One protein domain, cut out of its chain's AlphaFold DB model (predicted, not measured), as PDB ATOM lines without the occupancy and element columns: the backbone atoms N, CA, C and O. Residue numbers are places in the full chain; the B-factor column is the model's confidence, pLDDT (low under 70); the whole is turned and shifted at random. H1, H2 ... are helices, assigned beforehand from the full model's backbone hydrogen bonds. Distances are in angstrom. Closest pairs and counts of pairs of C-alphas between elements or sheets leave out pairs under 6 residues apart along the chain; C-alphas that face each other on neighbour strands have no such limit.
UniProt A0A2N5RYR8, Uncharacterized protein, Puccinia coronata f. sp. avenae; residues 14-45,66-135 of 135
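Overview. This is residues 14 to 45 and 66 to 135 of the 135 residues of an uncharacterized protein of Puccinia coronata f. sp. avenae (UniProt A0A2N5RYR8). Two long helices, H3 and H5, pack on a third, H2, with H4 crossing one end and short H1 at the other; after H5 the tail folds back, and residues 130 to 135 stick out. The printed part has 102 residues with five named helices, H1 to H5 in order: all helix, compact, radius of gyration of the C-alphas 14.2 A, spans 39 by 29 by 25 A.

Arrangement. H1, residues 14 to 17, touches residues 68 to 72 of H3, residues 66 to 87; closest C-alphas Ala 15 and Phe 69, 5.0 A. H2, residues 20 to 42, touches H3 at a shallow tilt of 26 degrees, the same way; closest C-alphas Met 27 and Gly 75, 3.9 A. Residues 37 to 41 of H2 touch H4, residues 89 to 100, about perpendicular at 90 degrees; closest C-alphas Ala 41 and Phe 97, 5.3 A. H5, residues 103 to 123, touches H2 at 31 degrees, opposite ways; closest C-alphas Phe 26 and Ala 116, 5.9 A. O i to N i+4 pairs are within hydrogen-bond range throughout H2, H3 and H5, 6 of 8 in H4.

Along the chain. C-alpha 14 begins H1 at (195.191, 131.749, 147.338); C-alpha 123 ends H5 at (196.038, 126.690, 149.131). H2 is 32.5 A long, H3 31.3 A, H5 30.4 A.

Size, cuts and confidence. Residues 46 to 65 are not printed, a gap of 33.9 A between C-alphas 45 and 66. pLDDT is under 70 at 27 residues, among them 123 to 135.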
ATOM      1  N   MET A  14     193.814 132.225 147.494       76.50
ATOM      2  CA  MET A  14     195.191 131.749 147.338       76.50
ATOM      3  C   MET A  14     196.201 132.799 147.796       76.50
ATOM      4  O   MET A  14     197.146 132.461 148.489       76.50
ATOM      5  N   ALA A  15     196.000 134.070 147.459       77.69
ATOM      6  CA  ALA A  15     196.851 135.139 147.961       77.69
ATOM      7  C   ALA A  15     196.800 135.246 149.495       77.69
ATOM      8  O   ALA A  15     197.835 135.296 150.143       77.69
ATOM      9  N   LYS A  16     195.604 135.174 150.090       76.81
ATOM     10  CA  LYS A  16     195.437 135.230 151.551       76.81
ATOM     11  C   LYS A  16     196.065 134.047 152.296       76.81
ATOM     12  O   LYS A  16     196.446 134.216 153.449       76.81
ATOM     13  N   LEU A  17     196.092 132.860 151.686       77.06
ATOM     14  CA  LEU A  17     196.506 131.611 152.336       77.06
ATOM     15  C   LEU A  17     197.942 131.198 151.999       77.06
ATOM     16  O   LEU A  17     198.624 130.616 152.841       77.06
ATOM     17  N   ALA A  18     198.414 131.494 150.788       72.50
ATOM     18  CA  ALA A  18     199.754 131.131 150.362       72.50
ATOM     19  C   ALA A  18     200.785 132.011 151.067       72.50
ATOM     20  O   ALA A  18     200.694 133.237 151.069       72.50
ATOM     21  N   SER A  19     201.831 131.384 151.609       80.81
ATOM     22  CA  SER A  19     202.983 132.158 152.066       80.81
ATOM     23  C   SER A  19     203.647 132.877 150.878       80.81
ATOM     24  O   SER A  19     203.569 132.384 149.744       80.81
ATOM     25  N   PRO A  20     204.365 133.993 151.104       78.69
ATOM     26  CA  PRO A  20     205.045 134.723 150.031       78.69
ATOM     27  C   PRO A  20     205.946 133.827 149.170       78.69
ATOM     28  O   PRO A  20     205.919 133.898 147.944       78.69
ATOM     29  N   ALA A  21     206.666 132.895 149.802       80.69
ATOM     30  CA  ALA A  21     207.506 131.921 149.108       80.69
ATOM     31  C   ALA A  21     206.706 130.981 148.185       80.69
ATOM     32  O   ALA A  21     207.186 130.623 147.108       80.69
ATOM     33  N   HIS A  22     205.489 130.588 148.575       80.44
ATOM     34  CA  HIS A  22     204.614 129.764 147.740       80.44
ATOM     35  C   HIS A  22     204.017 130.559 146.577       80.44
ATOM     36  O   HIS A  22     204.013 130.056 145.455       80.44
ATOM     37  N   ALA A  23     203.576 131.800 146.807       82.00
ATOM     38  CA  ALA A  23     203.070 132.680 145.751       82.00
ATOM     39  C   ALA A  23     204.137 132.951 144.674       82.00
ATOM     40  O   ALA A  23     203.877 132.853 143.474       82.00
ATOM     41  N   ASP A  24     205.365 133.212 145.107       82.62
ATOM     42  CA  ASP A  24     206.517 133.462 144.246       82.62
ATOM     43  C   ASP A  24     206.980 132.188 143.505       82.62
ATOM     44  O   ASP A  24     207.240 132.204 142.297       82.62
ATOM     45  N   ARG A  25     206.987 131.029 144.180       83.62
ATOM     46  CA  ARG A  25     207.234 129.724 143.537       83.62
ATOM     47  C   ARG A  25     206.169 129.391 142.491       83.62
ATOM     48  O   ARG A  25     206.527 128.911 141.416       83.62
ATOM     49  N   PHE A  26     204.898 129.657 142.782       84.25
ATOM     50  CA  PHE A  26     203.793 129.476 141.842       84.25
ATOM     51  C   PHE A  26     203.965 130.360 140.606       84.25
ATOM     52  O   PHE A  26     203.944 129.851 139.486       84.25
ATOM     53  N   MET A  27     204.220 131.657 140.802       88.25
ATOM     54  CA  MET A  27     204.472 132.609 139.720       88.25
ATOM     55  C   MET A  27     205.623 132.149 138.820       88.25
ATOM     56  O   MET A  27     205.455 132.055 137.604       88.25
ATOM     57  N   ARG A  28     206.782 131.815 139.404       85.00
ATOM     58  CA  ARG A  28     207.949 131.337 138.646       85.00
ATOM     59  C   ARG A  28     207.683 130.022 137.925       85.00
ATOM     60  O   ARG A  28     208.103 129.865 136.782       85.00
ATOM     61  N   GLY A  29     206.985 129.087 138.568       81.69
ATOM     62  CA  GLY A  29     206.594 127.818 137.956       81.69
ATOM     63  C   GLY A  29     205.700 128.035 136.736       81.69
ATOM     64  O   GLY A  29     205.990 127.516 135.661       81.69
ATOM     65  N   ALA A  30     204.669 128.868 136.877       82.69
ATOM     66  CA  ALA A  30     203.770 129.237 135.789       82.69
ATOM     67  C   ALA A  30     204.490 129.979 134.650       82.69
ATOM     68  O   ALA A  30     204.230 129.710 133.477       82.69
ATOM     69  N   HIS A  31     205.433 130.865 134.979       86.44
ATOM     70  CA  HIS A  31     206.254 131.552 133.987       86.44
ATOM     71  C   HIS A  31     207.148 130.581 133.203       86.44
ATOM     72  O   HIS A  31     207.205 130.648 131.976       86.44
ATOM     73  N   LEU A  32     207.800 129.636 133.889       85.88
ATOM     74  CA  LEU A  32     208.636 128.620 133.249       85.88
ATOM     75  C   LEU A  32     207.821 127.746 132.287       85.88
ATOM     76  O   LEU A  32     208.269 127.473 131.178       85.88
ATOM     77  N   ILE A  33     206.607 127.346 132.683       83.88
ATOM     78  CA  ILE A  33     205.677 126.605 131.817       83.88
ATOM     79  C   ILE A  33     205.411 127.390 130.522       83.88
ATOM     80  O   ILE A  33     205.520 126.827 129.428       83.88
ATOM     81  N   LEU A  34     205.114 128.689 130.634       83.81
ATOM     82  CA  LEU A  34     204.888 129.560 129.480       83.81
ATOM     83  C   LEU A  34     206.130 129.642 128.582       83.81
ATOM     84  O   LEU A  34     206.014 129.481 127.366       83.81
ATOM     85  N   GLN A  35     207.317 129.831 129.167       85.06
ATOM     86  CA  GLN A  35     208.580 129.893 128.427       85.06
ATOM     87  C   GLN A  35     208.865 128.599 127.659       85.06
ATOM     88  O   GLN A  35     209.217 128.659 126.482       85.06
ATOM     89  N   MET A  36     208.662 127.433 128.281       81.88
ATOM     90  CA  MET A  36     208.876 126.136 127.627       81.88
ATOM     91  C   MET A  36     208.006 125.986 126.373       81.88
ATOM     92  O   MET A  36     208.488 125.531 125.329       81.88
ATOM     93  N   VAL A  37     206.739 126.408 126.453       78.75
ATOM     94  CA  VAL A  37     205.812 126.395 125.313       78.75
ATOM     95  C   VAL A  37     206.235 127.406 124.249       78.75
ATOM     96  O   VAL A  37     206.293 127.050 123.073       78.75
ATOM     97  N   GLN A  38     206.571 128.638 124.634       80.50
ATOM     98  CA  GLN A  38     206.972 129.696 123.702       80.50
ATOM     99  C   GLN A  38     208.264 129.355 122.949       80.50
ATOM    100  O   GLN A  38     208.270 129.377 121.720       80.50
ATOM    101  N   GLN A  39     209.331 128.977 123.658       75.69
ATOM    102  CA  GLN A  39     210.638 128.665 123.064       75.69
ATOM    103  C   GLN A  39     210.548 127.493 122.080       75.69
ATOM    104  O   GLN A  39     211.107 127.535 120.982       75.69
ATOM    105  N   THR A  40     209.771 126.468 122.434       68.00
ATOM    106  CA  THR A  40     209.644 125.263 121.609       68.00
ATOM    107  C   THR A  40     208.694 125.458 120.423       68.00
ATOM    108  O   THR A  40     208.919 124.910 119.339       68.00
ATOM    109  N   ALA A  41     207.622 126.237 120.593       60.34
ATOM    110  CA  ALA A  41     206.628 126.441 119.544       60.34
ATOM    111  C   ALA A  41     207.008 127.536 118.529       60.34
ATOM    112  O   ALA A  41     206.568 127.460 117.376       60.34
ATOM    113  N   LEU A  42     207.832 128.511 118.934       57.84
ATOM    114  CA  LEU A  42     208.290 129.623 118.091       57.84
ATOM    115  C   LEU A  42     209.673 129.404 117.454       57.84
ATOM    116  O   LEU A  42     210.115 130.269 116.706       57.84
ATOM    117  N   HIS A  43     210.359 128.281 117.718       54.72
ATOM    118  CA  HIS A  43     211.758 128.059 117.291       54.72
ATOM    119  C   HIS A  43     212.724 129.179 117.729       54.72
ATOM    120  O   HIS A  43     213.771 129.383 117.122       54.72
ATOM    121  N   GLN A  44     212.397 129.896 118.805       44.72
ATOM    122  CA  GLN A  44     213.259 130.923 119.380       44.72
ATOM    123  C   GLN A  44     214.020 130.318 120.559       44.72
ATOM    124  O   GLN A  44     213.652 130.483 121.720       44.72
ATOM    125  N   PHE A  45     215.090 129.585 120.253       42.50
ATOM    126  CA  PHE A  45     216.138 129.302 121.231       42.50
ATOM    127  C   PHE A  45     217.038 130.532 121.331       42.50
ATOM    128  O   PHE A  45     218.073 130.613 120.677       42.50
ATOM    129  N   ASP A  66     200.389 143.225 148.897       58.28
ATOM    130  CA  ASP A  66     200.174 143.568 147.491       58.28
ATOM    131  C   ASP A  66     201.128 142.804 146.564       58.28
ATOM    132  O   ASP A  66     200.722 142.343 145.492       58.28
ATOM    133  N   ASN A  67     202.371 142.575 147.001       69.31
ATOM    134  CA  ASN A  67     203.363 141.844 146.214       69.31
ATOM    135  C   ASN A  67     203.006 140.361 146.037       69.31
ATOM    136  O   ASN A  67     203.143 139.835 144.931       69.31
ATOM    137  N   HIS A  68     202.500 139.675 147.071       74.81
ATOM    138  CA  HIS A  68     202.116 138.269 146.909       74.81
ATOM    139  C   HIS A  68     200.843 138.117 146.068       74.81
ATOM    140  O   HIS A  68     200.748 137.180 145.270       74.81
ATOM    141  N   PHE A  69     199.867 139.029 146.210       77.81
ATOM    142  CA  PHE A  69     198.652 138.993 145.395       77.81
ATOM    143  C   PHE A  69     199.014 139.200 143.923       77.81
ATOM    144  O   PHE A  69     198.536 138.456 143.065       77.81
ATOM    145  N   ALA A  70     199.931 140.130 143.637       81.19
ATOM    146  CA  ALA A  70     200.482 140.329 142.304       81.19
ATOM    147  C   ALA A  70     201.174 139.064 141.763       81.19
ATOM    148  O   ALA A  70     200.899 138.673 140.628       81.19
ATOM    149  N   SER A  71     201.993 138.366 142.562       82.50
ATOM    150  CA  SER A  71     202.621 137.098 142.152       82.50
ATOM    151  C   SER A  71     201.593 136.011 141.824       82.50
ATOM    152  O   SER A  71     201.718 135.325 140.807       82.50
ATOM    153  N   VAL A  72     200.541 135.874 142.638       82.38
ATOM    154  CA  VAL A  72     199.444 134.935 142.363       82.38
ATOM    155  C   VAL A  72     198.748 135.312 141.056       82.38
ATOM    156  O   VAL A  72     198.616 134.464 140.172       82.38
ATOM    157  N   VAL A  73     198.343 136.574 140.886       83.31
ATOM    158  CA  VAL A  73     197.678 137.051 139.661       83.31
ATOM    159  C   VAL A  73     198.542 136.803 138.423       83.31
ATOM    160  O   VAL A  73     198.045 136.210 137.464       83.31
ATOM    161  N   ALA A  74     199.826 137.161 138.468       84.12
ATOM    162  CA  ALA A  74     200.768 136.942 137.374       84.12
ATOM    163  C   ALA A  74     200.910 135.450 137.029       84.12
ATOM    164  O   ALA A  74     200.839 135.073 135.860       84.12
ATOM    165  N   GLY A  75     201.023 134.575 138.037       83.56
ATOM    166  CA  GLY A  75     201.059 133.127 137.821       83.56
ATOM    167  C   GLY A  75     199.817 132.610 137.088       83.56
ATOM    168  O   GLY A  75     199.924 131.858 136.118       83.56
ATOM    169  N   TRP A  76     198.627 133.078 137.473       83.88
ATOM    170  CA  TRP A  76     197.382 132.729 136.781       83.88
ATOM    171  C   TRP A  76     197.319 133.257 135.346       83.88
ATOM    172  O   TRP A  76     196.780 132.577 134.470       83.88
ATOM    173  N   GLU A  77     197.843 134.453 135.088       84.94
ATOM    174  CA  GLU A  77     197.929 135.011 133.736       84.94
ATOM    175  C   GLU A  77     198.870 134.195 132.850       84.94
ATOM    176  O   GLU A  77     198.497 133.864 131.723       84.94
ATOM    177  N   TYR A  78     200.025 133.762 133.364       83.44
ATOM    178  CA  TYR A  78     200.934 132.883 132.625       83.44
ATOM    179  C   TYR A  78     200.313 131.519 132.310       83.44
ATOM    180  O   TYR A  78     200.441 131.034 131.181       83.44
ATOM    181  N   LEU A  79     199.588 130.911 133.256       82.12
ATOM    182  CA  LEU A  79     198.863 129.660 132.998       82.12
ATOM    183  C   LEU A  79     197.757 129.848 131.954       82.12
ATOM    184  O   LEU A  79     197.591 128.998 131.076       82.12
ATOM    185  N   LYS A  80     197.031 130.971 132.006       83.06
ATOM    186  CA  LYS A  80     196.022 131.306 130.997       83.06
ATOM    187  C   LYS A  80     196.657 131.454 129.614       83.06
ATOM    188  O   LYS A  80     196.206 130.794 128.687       83.06
ATOM    189  N   LEU A  81     197.733 132.232 129.492       82.00
ATOM    190  CA  LEU A  81     198.469 132.401 128.235       82.00
ATOM    191  C   LEU A  81     199.003 131.069 127.700       82.00
ATOM    192  O   LEU A  81     198.911 130.806 126.505       82.00
ATOM    193  N   THR A  82     199.512 130.200 128.577       80.94
ATOM    194  CA  THR A  82     199.954 128.848 128.209       80.94
ATOM    195  C   THR A  82     198.794 128.034 127.636       80.94
ATOM    196  O   THR A  82     198.929 127.425 126.575       80.94
ATOM    197  N   SER A  83     197.643 128.032 128.316       80.81
ATOM    198  CA  SER A  83     196.439 127.338 127.856       80.81
ATOM    199  C   SER A  83     195.952 127.884 126.513       80.81
ATOM    200  O   SER A  83     195.692 127.105 125.596       80.81
ATOM    201  N   ASP A  84     195.893 129.208 126.364       81.62
ATOM    202  CA  ASP A  84     195.474 129.883 125.134       81.62
ATOM    203  C   ASP A  84     196.433 129.573 123.972       81.62
ATOM    204  O   ASP A  84     195.988 129.340 122.851       81.62
ATOM    205  N   LEU A  85     197.744 129.487 124.229       77.50
ATOM    206  CA  LEU A  85     198.741 129.083 123.233       77.50
ATOM    207  C   LEU A  85     198.574 127.621 122.814       77.50
ATOM    208  O   LEU A  85     198.565 127.322 121.620       77.50
ATOM    209  N   LEU A  86     198.426 126.704 123.771       74.88
ATOM    210  CA  LEU A  86     198.290 125.272 123.486       74.88
ATOM    211  C   LEU A  86     196.969 124.943 122.777       74.88
ATOM    212  O   LEU A  86     196.954 124.098 121.877       74.88
ATOM    213  N   ASN A  87     195.884 125.622 123.157       75.19
ATOM    214  CA  ASN A  87     194.548 125.451 122.580       75.19
ATOM    215  C   ASN A  87     194.296 126.354 121.357       75.19
ATOM    216  O   ASN A  87     193.331 126.149 120.617       75.19
ATOM    217  N   GLY A  88     195.176 127.324 121.106       68.56
ATOM    218  CA  GLY A  88     195.137 128.212 119.950       68.56
ATOM    219  C   GLY A  88     195.299 127.474 118.617       68.56
ATOM    220  O   GLY A  88     195.775 126.339 118.549       68.56
ATOM    221  N   LEU A  89     194.861 128.119 117.525       55.06
ATOM    222  CA  LEU A  89     194.902 127.620 116.136       55.06
ATOM    223  C   LEU A  89     194.681 126.093 116.016       55.06
ATOM    224  O   LEU A  89     195.535 125.374 115.488       55.06
ATOM    225  N   ARG A  90     193.528 125.603 116.504       59.72
ATOM    226  CA  ARG A  90     193.075 124.193 116.433       59.72
ATOM    227  C   ARG A  90     194.058 123.163 117.023       59.72
ATOM    228  O   ARG A  90     194.168 122.058 116.501       59.72
ATOM    229  N   GLY A  91     194.815 123.507 118.064       62.66
ATOM    230  CA  GLY A  91     195.750 122.566 118.694       62.66
ATOM    231  C   GLY A  91     197.021 122.291 117.877       62.66
ATOM    232  O   GLY A  91     197.838 121.459 118.269       62.66
ATOM    233  N   ARG A  92     197.251 123.023 116.772       66.75
ATOM    234  CA  ARG A  92     198.502 122.929 115.994       66.75
ATOM    235  C   ARG A  92     199.726 123.288 116.835       66.75
ATOM    236  O   ARG A  92     200.797 122.727 116.613       66.75
ATOM    237  N   TYR A  93     199.559 124.184 117.809       69.88
ATOM    238  CA  TYR A  93     200.605 124.548 118.764       69.88
ATOM    239  C   TYR A  93     200.934 123.402 119.724       69.88
ATOM    240  O   TYR A  93     202.110 123.090 119.881       69.88
ATOM    241  N   LYS A  94     199.927 122.708 120.277       72.38
ATOM    242  CA  LYS A  94     200.130 121.494 121.087       72.38
ATOM    243  C   LYS A  94     200.884 120.420 120.295       72.38
ATOM    244  O   LYS A  94     201.896 119.913 120.768       72.38
ATOM    245  N   THR A  95     200.466 120.138 119.058       74.69
ATOM    246  CA  THR A  95     201.147 119.156 118.196       74.69
ATOM    247  C   THR A  95     202.590 119.559 117.887       74.69
ATOM    248  O   THR A  95     203.488 118.723 117.953       74.69
ATOM    249  N   ARG A  96     202.841 120.840 117.581       74.19
ATOM    250  CA  ARG A  96     204.193 121.356 117.316       74.19
ATOM    251  C   ARG A  96     205.078 121.294 118.560       74.19
ATOM    252  O   ARG A  96     206.217 120.855 118.460       74.19
ATOM    253  N   PHE A  97     204.548 121.682 119.717       76.06
ATOM    254  CA  PHE A  97     205.239 121.587 120.998       76.06
ATOM    255  C   PHE A  97     205.651 120.143 121.294       76.06
ATOM    256  O   PHE A  97     206.826 119.888 121.545       76.06
ATOM    257  N   CYS A  98     204.726 119.187 121.177       75.69
ATOM    258  CA  CYS A  98     205.023 117.773 121.402       75.69
ATOM    259  C   CYS A  98     206.023 117.206 120.386       75.69
ATOM    260  O   CYS A  98     206.896 116.438 120.775       75.69
ATOM    261  N   LYS A  99     205.927 117.590 119.107       80.88
ATOM    262  CA  LYS A  99     206.834 117.114 118.051       80.88
ATOM    263  C   LYS A  99     208.261 117.654 118.200       80.88
ATOM    264  O   LYS A  99     209.206 116.951 117.867       80.88
ATOM    265  N   ASN A 100     208.407 118.892 118.670       79.69
ATOM    266  CA  ASN A 100     209.693 119.590 118.728       79.69
ATOM    267  C   ASN A 100     210.359 119.534 120.114       79.69
ATOM    268  O   ASN A 100     211.489 119.990 120.266       79.69
ATOM    269  N   SER A 101     209.669 119.005 121.127       78.25
ATOM    270  CA  SER A 101     210.215 118.831 122.472       78.25
ATOM    271  C   SER A 101     210.954 117.506 122.605       78.25
ATOM    272  O   SER A 101     210.488 116.470 122.136       78.25
ATOM    273  N   SER A 102     212.053 117.506 123.356       80.31
ATOM    274  CA  SER A 102     212.622 116.260 123.871       80.31
ATOM    275  C   SER A 102     211.696 115.627 124.918       80.31
ATOM    276  O   SER A 102     210.914 116.320 125.578       80.31
ATOM    277  N   ALA A 103     211.820 114.314 125.137       78.69
ATOM    278  CA  ALA A 103     211.085 113.617 126.197       78.69
ATOM    279  C   ALA A 103     211.327 114.249 127.585       78.69
ATOM    280  O   ALA A 103     210.395 114.394 128.374       78.69
ATOM    281  N   ASN A 104     212.554 114.713 127.847       76.44
ATOM    282  CA  ASN A 104     212.906 115.415 129.083       76.44
ATOM    283  C   ASN A 104     212.156 116.748 129.226       76.44
ATOM    284  O   ASN A 104     211.657 117.049 130.308       76.44
ATOM    285  N   CYS A 105     212.020 117.518 128.140       73.62
ATOM    286  CA  CYS A 105     211.248 118.762 128.133       73.62
ATOM    287  C   CYS A 105     209.762 118.495 128.427       73.62
ATOM    288  O   CYS A 105     209.166 119.164 129.268       73.62
ATOM    289  N   ILE A 106     209.178 117.457 127.817       78.06
ATOM    290  CA  ILE A 106     207.781 117.070 128.073       78.06
ATOM    291  C   ILE A 106     207.571 116.602 129.517       78.06
ATOM    292  O   ILE A 106     206.576 116.975 130.142       78.06
ATOM    293  N   ASN A 107     208.495 115.816 130.070       79.44
ATOM    294  CA  ASN A 107     208.406 115.350 131.454       79.44
ATOM    295  C   ASN A 107     208.519 116.507 132.451       79.44
ATOM    296  O   ASN A 107     207.706 116.594 133.370       79.44
ATOM    297  N   LEU A 108     209.455 117.435 132.231       77.62
ATOM    298  CA  LEU A 108     209.583 118.632 133.057       77.62
ATOM    299  C   LEU A 108     208.335 119.517 132.954       77.62
ATOM    300  O   LEU A 108     207.827 119.967 133.976       77.62
ATOM    301  N   PHE A 109     207.794 119.715 131.749       78.25
ATOM    302  CA  PHE A 109     206.557 120.469 131.541       78.25
ATOM    303  C   PHE A 109     205.403 119.864 132.350       78.25
ATOM    304  O   PHE A 109     204.720 120.572 133.085       78.25
ATOM    305  N   ARG A 110     205.224 118.537 132.277       80.44
ATOM    306  CA  ARG A 110     204.209 117.818 133.063       80.44
ATOM    307  C   ARG A 110     204.418 118.008 134.558       80.44
ATOM    308  O   ARG A 110     203.467 118.351 135.252       80.44
ATOM    309  N   GLN A 111     205.643 117.815 135.040       81.06
ATOM    310  CA  GLN A 111     205.968 117.988 136.452       81.06
ATOM    311  C   GLN A 111     205.630 119.403 136.929       81.06
ATOM    312  O   GLN A 111     204.988 119.555 137.960       81.06
ATOM    313  N   ARG A 112     205.974 120.440 136.156       78.06
ATOM    314  CA  ARG A 112     205.650 121.827 136.517       78.06
ATOM    315  C   ARG A 112     204.153 122.106 136.520       78.06
ATOM    316  O   ARG A 112     203.683 122.803 137.413       78.06
ATOM    317  N   CYS A 113     203.400 121.539 135.580       79.25
ATOM    318  CA  CYS A 113     201.940 121.616 135.602       79.25
ATOM    319  C   CYS A 113     201.356 120.970 136.869       79.25
ATOM    320  O   CYS A 113     200.456 121.548 137.474       79.25
ATOM    321  N   TYR A 114     201.886 119.819 137.300       78.44
ATOM    322  CA  TYR A 114     201.471 119.180 138.551       78.44
ATOM    323  C   TYR A 114     201.878 119.983 139.788       78.44
ATOM    324  O   TYR A 114     201.051 120.148 140.675       78.44
ATOM    325  N   ASP A 115     203.093 120.534 139.835       76.62
ATOM    326  CA  ASP A 115     203.545 121.394 140.938       76.62
ATOM    327  C   ASP A 115     202.631 122.628 141.084       76.62
ATOM    328  O   ASP A 115     202.237 123.002 142.190       76.62
ATOM    329  N   ALA A 116     202.270 123.259 139.959       75.75
ATOM    330  CA  ALA A 116     201.370 124.410 139.942       75.75
ATOM    331  C   ALA A 116     199.957 124.023 140.399       75.75
ATOM    332  O   ALA A 116     199.356 124.748 141.189       75.75
ATOM    333  N   LEU A 117     199.450 122.872 139.945       75.06
ATOM    334  CA  LEU A 117     198.153 122.346 140.363       75.06
ATOM    335  C   LEU A 117     198.130 122.016 141.858       75.06
ATOM    336  O   LEU A 117     197.214 122.455 142.542       75.06
ATOM    337  N   GLY A 118     199.147 121.321 142.371       73.81
ATOM    338  CA  GLY A 118     199.266 120.993 143.793       73.81
ATOM    339  C   GLY A 118     199.320 122.250 144.657       73.81
ATOM    340  O   GLY A 118     198.605 122.352 145.643       73.81
ATOM    341  N   THR A 119     200.048 123.282 144.214       72.94
ATOM    342  CA  THR A 119     200.073 124.572 144.926       72.94
ATOM    343  C   THR A 119     198.688 125.228 144.973       72.94
ATOM    344  O   THR A 119     198.335 125.850 145.973       72.94
ATOM    345  N   VAL A 120     197.887 125.096 143.910       70.69
ATOM    346  CA  VAL A 120     196.495 125.561 143.921       70.69
ATOM    347  C   VAL A 120     195.649 124.694 144.853       70.69
ATOM    348  O   VAL A 120     194.925 125.254 145.658       70.69
ATOM    349  N   GLU A 121     195.744 123.366 144.797       70.69
ATOM    350  CA  GLU A 121     194.958 122.458 145.648       70.69
ATOM    351  C   GLU A 121     195.247 122.665 147.146       70.69
ATOM    352  O   GLU A 121     194.307 122.806 147.931       70.69
ATOM    353  N   ASP A 122     196.520 122.787 147.528       72.69
ATOM    354  CA  ASP A 122     196.958 122.957 148.920       72.69
ATOM    355  C   ASP A 122     196.508 124.294 149.524       72.69
ATOM    356  O   ASP A 122     196.238 124.392 150.721       72.69
ATOM    357  N   ASN A 123     196.402 125.337 148.696       67.25
ATOM    358  CA  ASN A 123     196.038 126.690 149.131       67.25
ATOM    359  C   ASN A 123     194.596 127.065 148.756       67.25
ATOM    360  O   ASN A 123     194.160 128.186 149.019       67.25
ATOM    361  N   PHE A 124     193.852 126.150 148.122       69.12
ATOM    362  CA  PHE A 124     192.513 126.404 147.598       69.12
ATOM    363  C   PHE A 124     191.593 125.163 147.699       69.12
ATOM    364  O   PHE A 124     191.164 124.591 146.690       69.12
ATOM    365  N   PRO A 125     191.187 124.762 148.919       58.97
ATOM    366  CA  PRO A 125     190.279 123.628 149.116       58.97
ATOM    367  C   PRO A 125     188.860 123.884 148.566       58.97
ATOM    368  O   PRO A 125     188.103 122.946 148.317       58.97
ATOM    369  N   SER A 126     188.484 125.149 148.337       59.56
ATOM    370  CA  SER A 126     187.129 125.559 147.948       59.56
ATOM    371  C   SER A 126     186.827 125.445 146.437       59.56
ATOM    372  O   SER A 126     185.653 125.509 146.062       59.56
ATOM    373  N   MET A 127     187.823 125.250 145.547       56.91
ATOM    374  CA  MET A 127     187.548 125.155 144.088       56.91
ATOM    375  C   MET A 127     186.985 123.798 143.708       56.91
ATOM    376  O   MET A 127     186.424 123.694 142.618       56.91
ATOM    377  N   GLY A 128     187.145 122.775 144.556       50.12
ATOM    378  CA  GLY A 128     186.787 121.409 144.200       50.12
ATOM    379  C   GLY A 128     187.337 121.067 142.819       50.12
ATOM    380  O   GLY A 128     186.560 120.725 141.923       50.12
ATOM    381  N   VAL A 129     188.649 121.255 142.616       52.72
ATOM    382  CA  VAL A 129     189.295 120.878 141.357       52.72
ATOM    383  C   VAL A 129     189.165 119.362 141.257       52.72
ATOM    384  O   VAL A 129     189.937 118.598 141.828       52.72
ATOM    385  N   LYS A 130     188.103 118.893 140.596       45.66
ATOM    386  CA  LYS A 130     187.999 117.490 140.207       45.66
ATOM    387  C   LYS A 130     189.250 117.205 139.390       45.66
ATOM    388  O   LYS A 130     189.515 117.945 138.445       45.66
ATOM    389  N   LYS A 131     189.965 116.129 139.733       43.78
ATOM    390  CA  LYS A 131     191.005 115.494 138.908       43.78
ATOM    391  C   LYS A 131     190.429 115.118 137.535       43.78
ATOM    392  O   LYS A 131     190.203 113.952 137.239       43.78
ATOM    393  N   GLN A 132     190.135 116.093 136.688       40.25
ATOM    394  CA  GLN A 132     189.963 115.888 135.264       40.25
ATOM    395  C   GLN A 132     191.341 116.061 134.653       40.25
ATOM    396  O   GLN A 132     191.697 117.100 134.103       40.25
ATOM    397  N   CYS A 133     192.130 114.997 134.782       36.41
ATOM    398  CA  CYS A 133     193.227 114.747 133.870       36.41
ATOM    399  C   CYS A 133     192.622 114.520 132.479       36.41
ATOM    400  O   CYS A 133     192.317 113.393 132.106       36.41
ATOM    401  N   CYS A 134     192.412 115.592 131.721       39.03
ATOM    402  CA  CYS A 134     192.284 115.505 130.274       39.03
ATOM    403  C   CYS A 134     193.579 116.043 129.669       39.03
ATOM    404  O   CYS A 134     193.725 117.247 129.455       39.03
ATOM    405  N   TRP A 135     194.521 115.132 129.423       37.84
ATOM    406  CA  TRP A 135     195.611 115.320 128.473       37.84
ATOM    407  C   TRP A 135     195.664 114.158 127.505       37.84
ATOM    408  O   TRP A 135     195.584 113.008 127.987       37.84
TER     409      TRP A 135